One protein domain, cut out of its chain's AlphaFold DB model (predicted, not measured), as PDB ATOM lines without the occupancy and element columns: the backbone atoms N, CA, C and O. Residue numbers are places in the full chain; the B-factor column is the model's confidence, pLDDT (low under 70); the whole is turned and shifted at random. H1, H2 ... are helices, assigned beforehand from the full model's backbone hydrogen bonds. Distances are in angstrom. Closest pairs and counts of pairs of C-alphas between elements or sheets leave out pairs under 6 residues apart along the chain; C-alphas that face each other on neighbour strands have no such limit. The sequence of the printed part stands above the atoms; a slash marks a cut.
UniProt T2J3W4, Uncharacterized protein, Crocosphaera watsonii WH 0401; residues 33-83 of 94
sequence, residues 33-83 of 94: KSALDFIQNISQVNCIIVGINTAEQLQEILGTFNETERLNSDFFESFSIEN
ATOM      1  N   LYS A  33     150.846 181.984 128.748       96.50
ATOM      2  CA  LYS A  33     150.223 181.272 127.622       96.50
ATOM      3  C   LYS A  33     148.928 181.944 127.202       96.50
ATOM      4  O   LYS A  33     148.760 182.252 126.031       96.50
ATOM      5  N   SER A  34     148.051 182.225 128.165       96.19
ATOM      6  CA  SER A  34     146.772 182.885 127.902       96.19
ATOM      7  C   SER A  34     146.951 184.255 127.238       96.19
ATOM      8  O   SER A  34     146.302 184.544 126.234       96.19
ATOM      9  N   ALA A  35     147.875 185.080 127.742       94.94
ATOM     10  CA  ALA A  35     148.144 186.401 127.180       94.94
ATOM     11  C   ALA A  35     148.709 186.332 125.750       94.94
ATOM     12  O   ALA A  35     148.256 187.068 124.873       94.94
ATOM     13  N   LEU A  36     149.679 185.445 125.501       96.12
ATOM     14  CA  LEU A  36     150.264 185.277 124.171       96.12
ATOM     15  C   LEU A  36     149.251 184.703 123.180       96.12
ATOM     16  O   LEU A  36     149.150 185.206 122.064       96.12
ATOM     17  N   ASP A  37     148.477 183.695 123.575       96.00
ATOM     18  CA  ASP A  37     147.453 183.094 122.721       96.00
ATOM     19  C   ASP A  37     146.342 184.067 122.371       96.00
ATOM     20  O   ASP A  37     145.901 184.083 121.224       96.00
ATOM     21  N   PHE A  38     145.906 184.892 123.324       95.38
ATOM     22  CA  PHE A  38     144.917 185.926 123.052       95.38
ATOM     23  C   PHE A  38     145.380 186.818 121.898       95.38
ATOM     24  O   PHE A  38     144.674 186.957 120.903       95.38
ATOM     25  N   ILE A  39     146.605 187.347 121.980       94.38
ATOM     26  CA  ILE A  39     147.154 188.243 120.955       94.38
ATOM     27  C   ILE A  39     147.394 187.491 119.633       94.38
ATOM     28  O   ILE A  39     147.081 188.015 118.567       94.38
ATOM     29  N   GLN A  40     147.895 186.251 119.684       93.31
ATOM     30  CA  GLN A  40     148.134 185.415 118.497       93.31
ATOM     31  C   GLN A  40     146.854 185.004 117.754       93.31
ATOM     32  O   GLN A  40     146.928 184.633 116.580       93.31
ATOM     33  N   ASN A  41     145.697 185.047 118.418       92.69
ATOM     34  CA  ASN A  41     144.393 184.819 117.799       92.69
ATOM     35  C   ASN A  41     143.834 186.075 117.097       92.69
ATOM     36  O   ASN A  41     142.856 185.977 116.357       92.69
ATOM     37  N   ILE A  42     144.458 187.248 117.260       93.50
ATOM     38  CA  ILE A  42     144.034 188.485 116.593       93.50
ATOM     39  C   ILE A  42     144.712 188.577 115.224       93.50
ATOM     40  O   ILE A  42     145.860 188.995 115.103       93.50
ATOM     41  N   SER A  43     143.973 188.235 114.166       93.25
ATOM     42  CA  SER A  43     144.482 188.225 112.779       93.25
ATOM     43  C   SER A  43     145.086 189.557 112.298       93.25
ATOM     44  O   SER A  43     145.905 189.578 111.383       93.25
ATOM     45  N   GLN A  44     144.679 190.670 112.912       96.69
ATOM     46  CA  GLN A  44     145.120 192.027 112.601       96.69
ATOM     47  C   GLN A  44     146.470 192.383 113.244       96.69
ATOM     48  O   GLN A  44     147.059 193.403 112.893       96.69
ATOM     49  N   VAL A  45     146.967 191.576 114.186       94.88
ATOM     50  CA  VAL A  45     148.250 191.811 114.853       94.88
ATOM     51  C   VAL A  45     149.370 191.161 114.044       94.88
ATOM     52  O   VAL A  45     149.436 189.943 113.907       94.88
ATOM     53  N   ASN A  46     150.285 191.977 113.514       95.19
ATOM     54  CA  ASN A  46     151.429 191.487 112.734       95.19
ATOM     55  C   ASN A  46     152.684 191.223 113.573       95.19
ATOM     56  O   ASN A  46     153.535 190.434 113.169       95.19
ATOM     57  N   CYS A  47     152.831 191.906 114.708       94.25
ATOM     58  CA  CYS A  47     153.985 191.768 115.584       94.25
ATOM     59  C   CYS A  47     153.584 191.923 117.052       94.25
ATOM     60  O   CYS A  47     152.654 192.657 117.384       94.25
ATOM     61  N   ILE A  48     154.313 191.231 117.927       93.62
ATOM     62  CA  ILE A  48     154.161 191.318 119.380       93.62
ATOM     63  C   ILE A  48     155.481 191.839 119.941       93.62
ATOM     64  O   ILE A  48     156.542 191.285 119.653       93.62
ATOM     65  N   ILE A  49     155.416 192.909 120.731       94.69
ATOM     66  CA  ILE A  49     156.569 193.465 121.442       94.69
ATOM     67  C   ILE A  49     156.427 193.081 122.910       94.69
ATOM     68  O   ILE A  49     155.407 193.373 123.532       94.69
ATOM     69  N   VAL A  50     157.455 192.443 123.464       94.25
ATOM     70  CA  VAL A  50     157.499 192.028 124.868       94.25
ATOM     71  C   VAL A  50     158.622 192.759 125.598       94.25
ATOM     72  O   VAL A  50     159.742 192.857 125.097       94.25
ATOM     73  N   GLY A  51     158.318 193.290 126.782       94.81
ATOM     74  CA  GLY A  51     159.317 193.818 127.709       94.81
ATOM     75  C   GLY A  51     159.772 192.724 128.672       94.81
ATOM     76  O   GLY A  51     158.940 192.000 129.211       94.81
ATOM     77  N   ILE A  52     161.080 192.611 128.892       96.19
ATOM     78  CA  ILE A  52     161.693 191.625 129.790       96.19
ATOM     79  C   ILE A  52     162.739 192.297 130.678       96.19
ATOM     80  O   ILE A  52     163.344 193.295 130.288       96.19
ATOM     81  N   ASN A  53     162.980 191.716 131.848       97.44
ATOM     82  CA  ASN A  53     164.031 192.134 132.773       97.44
ATOM     83  C   ASN A  53     165.187 191.129 132.838       97.44
ATOM     84  O   ASN A  53     166.288 191.501 133.241       97.44
ATOM     85  N   THR A  54     164.960 189.867 132.458       98.00
ATOM     86  CA  THR A  54     165.979 188.811 132.530       98.00
ATOM     87  C   THR A  54     165.969 187.907 131.297       98.00
ATOM     88  O   THR A  54     165.001 187.869 130.532       98.00
ATOM     89  N   ALA A  55     167.061 187.166 131.095       97.81
ATOM     90  CA  ALA A  55     167.181 186.220 129.988       97.81
ATOM     91  C   ALA A  55     166.225 185.027 130.143       97.81
ATOM     92  O   ALA A  55     165.725 184.505 129.150       97.81
ATOM     93  N   GLU A  56     165.930 184.618 131.374       97.81
ATOM     94  CA  GLU A  56     165.012 183.521 131.682       97.81
ATOM     95  C   GLU A  56     163.594 183.854 131.220       97.81
ATOM     96  O   GLU A  56     162.954 183.021 130.585       97.81
ATOM     97  N   GLN A  57     163.141 185.094 131.436       97.06
ATOM     98  CA  GLN A  57     161.845 185.564 130.935       97.06
ATOM     99  C   GLN A  57     161.780 185.521 129.407       97.06
ATOM    100  O   GLN A  57     160.755 185.146 128.844       97.06
ATOM    101  N   LEU A  58     162.879 185.860 128.718       97.25
ATOM    102  CA  LEU A  58     162.943 185.730 127.262       97.25
ATOM    103  C   LEU A  58     162.779 184.276 126.821       97.25
ATOM    104  O   LEU A  58     162.020 184.001 125.898       97.25
ATOM    105  N   GLN A  59     163.497 183.351 127.465       97.44
ATOM    106  CA  GLN A  59     163.409 181.927 127.137       97.44
ATOM    107  C   GLN A  59     162.008 181.374 127.405       97.44
ATOM    108  O   GLN A  59     161.486 180.638 126.573       97.44
ATOM    109  N   GLU A  60     161.383 181.767 128.515       97.44
ATOM    110  CA  GLU A  60     160.010 181.390 128.852       97.44
ATOM    111  C   GLU A  60     159.025 181.885 127.784       97.44
ATOM    112  O   GLU A  60     158.274 181.089 127.222       97.44
ATOM    113  N   ILE A  61     159.093 183.171 127.417       97.31
ATOM    114  CA  ILE A  61     158.241 183.760 126.375       97.31
ATOM    115  C   ILE A  61     158.439 183.054 125.035       97.31
ATOM    116  O   ILE A  61     157.455 182.725 124.380       97.31
ATOM    117  N   LEU A  62     159.683 182.810 124.615       96.25
ATOM    118  CA  LEU A  62     159.965 182.119 123.355       96.25
ATOM    119  C   LEU A  62     159.471 180.671 123.378       96.25
ATOM    120  O   LEU A  62     158.948 180.200 122.370       96.25
ATOM    121  N   GLY A  63     159.619 179.969 124.503       96.69
ATOM    122  CA  GLY A  63     159.087 178.622 124.682       96.69
ATOM    123  C   GLY A  63     157.574 178.604 124.497       96.69
ATOM    124  O   GLY A  63     157.077 177.910 123.616       96.69
ATOM    125  N   THR A  64     156.867 179.450 125.248       96.62
ATOM    126  CA  THR A  64     155.402 179.542 125.218       96.62
ATOM    127  C   THR A  64     154.859 180.053 123.885       96.62
ATOM    128  O   THR A  64     153.840 179.567 123.403       96.62
ATOM    129  N   PHE A  65     155.529 181.018 123.251       95.69
ATOM    130  CA  PHE A  65     155.115 181.570 121.960       95.69
ATOM    131  C   PHE A  65     155.185 180.536 120.829       95.69
ATOM    132  O   PHE A  65     154.353 180.558 119.926       95.69
ATOM    133  N   ASN A  66     156.163 179.628 120.881       95.19
ATOM    134  CA  ASN A  66     156.366 178.600 119.859       95.19
ATOM    135  C   ASN A  66     155.520 177.332 120.081       95.19
ATOM    136  O   ASN A  66     155.609 176.399 119.278       95.19
ATOM    137  N   GLU A  67     154.713 177.269 121.143       94.94
ATOM    138  CA  GLU A  67     153.765 176.173 121.343       94.94
ATOM    139  C   GLU A  67     152.725 176.143 120.211       94.94
ATOM    140  O   GLU A  67     152.218 177.170 119.757       94.94
ATOM    141  N   THR A  68     152.410 174.942 119.726       87.25
ATOM    142  CA  THR A  68     151.512 174.749 118.577       87.25
ATOM    143  C   THR A  68     150.041 174.730 118.971       87.25
ATOM    144  O   THR A  68     149.186 175.142 118.186       87.25
ATOM    145  N   GLU A  69     149.738 174.246 120.173       91.06
ATOM    146  CA  GLU A  69     148.388 174.245 120.721       91.06
ATOM    147  C   GLU A  69     147.997 175.671 121.090       91.06
ATOM    148  O   GLU A  69     148.758 176.377 121.746       91.06
ATOM    149  N   ARG A  70     146.813 176.108 120.663       90.88
ATOM    150  CA  ARG A  70     146.293 177.449 120.943       90.88
ATOM    151  C   ARG A  70     144.949 177.349 121.634       90.88
ATOM    152  O   ARG A  70     144.128 176.500 121.284       90.88
ATOM    153  N   LEU A  71     144.707 178.254 122.572       93.38
ATOM    154  CA  LEU A  71     143.376 178.464 123.121       93.38
ATOM    155  C   LEU A  71     142.433 178.961 122.018       93.38
ATOM    156  O   LEU A  71     142.806 179.808 121.202       93.38
ATOM    157  N   ASN A  72     141.213 178.420 122.002       90.44
ATOM    158  CA  ASN A  72     140.144 178.855 121.103       90.44
ATOM    159  C   ASN A  72     139.726 180.301 121.449       90.44
ATOM    160  O   ASN A  72     139.681 180.653 122.626       90.44
ATOM    161  N   SER A  73     139.376 181.118 120.447       87.25
ATOM    162  CA  SER A  73     138.760 182.440 120.629       87.25
ATOM    163  C   SER A  73     137.599 182.438 121.628       87.25
ATOM    164  O   SER A  73     137.522 183.334 122.467       87.25
ATOM    165  N   ASP A  74     136.765 181.394 121.611       90.69
ATOM    166  CA  ASP A  74     135.589 181.250 122.482       90.69
ATOM    167  C   ASP A  74     135.969 181.208 123.973       90.69
ATOM    168  O   ASP A  74     135.179 181.576 124.844       90.69
ATOM    169  N   PHE A  75     137.199 180.784 124.291       92.38
ATOM    170  CA  PHE A  75     137.721 180.806 125.658       92.38
ATOM    171  C   PHE A  75     137.753 182.237 126.211       92.38
ATOM    172  O   PHE A  75     137.404 182.468 127.371       92.38
ATOM    173  N   PHE A  76     138.142 183.203 125.376       91.69
ATOM    174  CA  PHE A  76     138.372 184.586 125.786       91.69
ATOM    175  C   PHE A  76     137.089 185.408 125.901       91.69
ATOM    176  O   PHE A  76     137.051 186.344 126.699       91.69
ATOM    177  N   GLU A  77     136.029 185.051 125.167       90.88
ATOM    178  CA  GLU A  77     134.748 185.775 125.203       90.88
ATOM    179  C   GLU A  77     134.189 185.882 126.627       90.88
ATOM    180  O   GLU A  77     133.674 186.927 127.026       90.88
ATOM    181  N   SER A  78     134.380 184.832 127.432       89.31
ATOM    182  CA  SER A  78     133.917 184.770 128.824       89.31
ATOM    183  C   SER A  78     134.597 185.765 129.778       89.31
ATOM    184  O   SER A  78     134.088 186.000 130.877       89.31
ATOM    185  N   PHE A  79     135.715 186.371 129.368       91.81
ATOM    186  CA  PHE A  79     136.486 187.333 130.161       91.81
ATOM    187  C   PHE A  79     136.432 188.761 129.605       91.81
ATOM    188  O   PHE A  79     137.133 189.636 130.110       91.81
ATOM    189  N   SER A  80     135.630 189.006 128.566       91.19
ATOM    190  CA  SER A  80     135.513 190.328 127.951       91.19
ATOM    191  C   SER A  80     134.913 191.355 128.920       91.19
ATOM    192  O   SER A  80     133.955 191.073 129.642       91.19
ATOM    193  N   ILE A  81     135.475 192.567 128.927       91.81
ATOM    194  CA  ILE A  81     135.004 193.704 129.726       91.81
ATOM    195  C   ILE A  81     134.977 194.944 128.830       91.81
ATOM    196  O   ILE A  81     135.985 195.291 128.225       91.81
ATOM    197  N   GLU A  82     133.848 195.652 128.789       93.31
ATOM    198  CA  GLU A  82     133.681 196.867 127.967       93.31
ATOM    199  C   GLU A  82     134.014 198.167 128.719       93.31
ATOM    200  O   GLU A  82     134.016 199.256 128.149       93.31
ATOM    201  N   ASN A  83     134.281 198.084 130.024       94.12
ATOM    202  CA  ASN A  83     134.513 199.256 130.861       94.12
ATOM    203  C   ASN A  83     135.889 199.895 130.585       94.12
ATOM    204  O   ASN A  83     136.922 199.380 131.020       94.12
TER     205      ASN A  83
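Overview. This is residues 33 to 83 of the 94 residues of an uncharacterized protein of Crocosphaera watsonii WH 0401 (UniProt T2J3W4). Three helices are strung out in a loose row: H2, the longest, at one end, H1 in the middle, and the small H3 at the other end. The end of H2 reaches the beginning of H1 at a steep angle, the long link of residues 41 to 54 leads from H1 to the far end of H2, and residues 77 to 83, of which 77 belongs to H3, stick out as a tail. The printed part has 51 residues, with three named helices in the order H1, H2, H3 and no named strand; the class is all helix, though under half of the residues, 24 of 51, are in named elements. The whole is loose, with a radius of gyration of the C-alphas of 12.5 A, and the C-alphas span 34 by 27 by 20 A along the three main axes.

Along the chain. H2, residues 55 to 65, is 15.2 A long from first to last C-alpha and begins with C-alpha 55 at (167.181, 186.220, 129.988). H1, residues 33 to 40, is 10.2 A long, with C-alpha 33 at (150.223, 181.272, 127.622). H3, residues 73 to 77, is 6.9 A long and ends with C-alpha 77 at (134.748, 185.775, 125.203).

Arrangement. H2 and H1 touch, with 5 pairs of C-alphas within 8 A; the closest C-alphas are those of Thr 64 and Lys 33, 6.0 A apart. Their lines stand at a steep tilt of 63 degrees, and they run the same way, with their centres 13.4 A apart. H1 and H3 are close but not clearly touching, with 2 pairs of C-alphas within 8 A; the closest C-alphas are those of Phe 38 and Phe 76, 7.2 A apart. H2 and H3 are apart, although they follow each other in the chain. In H1 and H2 every O i to N i+4 pair is within hydrogen-bond range; in H3 this holds for 0 of 1 pairs, and 1 of 2 O i to N i+3 pairs is within range.

Size, cuts and confidence. The two C-alphas farthest apart are those of Ala 55 and Glu 82, at 35.2 A, while the first and last printed C-alphas, those of Lys 33 and Asn 83, are 24.1 A apart. The printed part runs from residue 33 to residue 83 without a cut. The link from H1 to H2, with 14 residues, is long, and its C-alphas lie 8 to 19 A from the mean of the C-alphas. The link from H2 to H3, with 7 residues, is short. Residues 77 to 83 stand free. The mean pLDDT of the printed part is 94.3, and no printed residue is under 70.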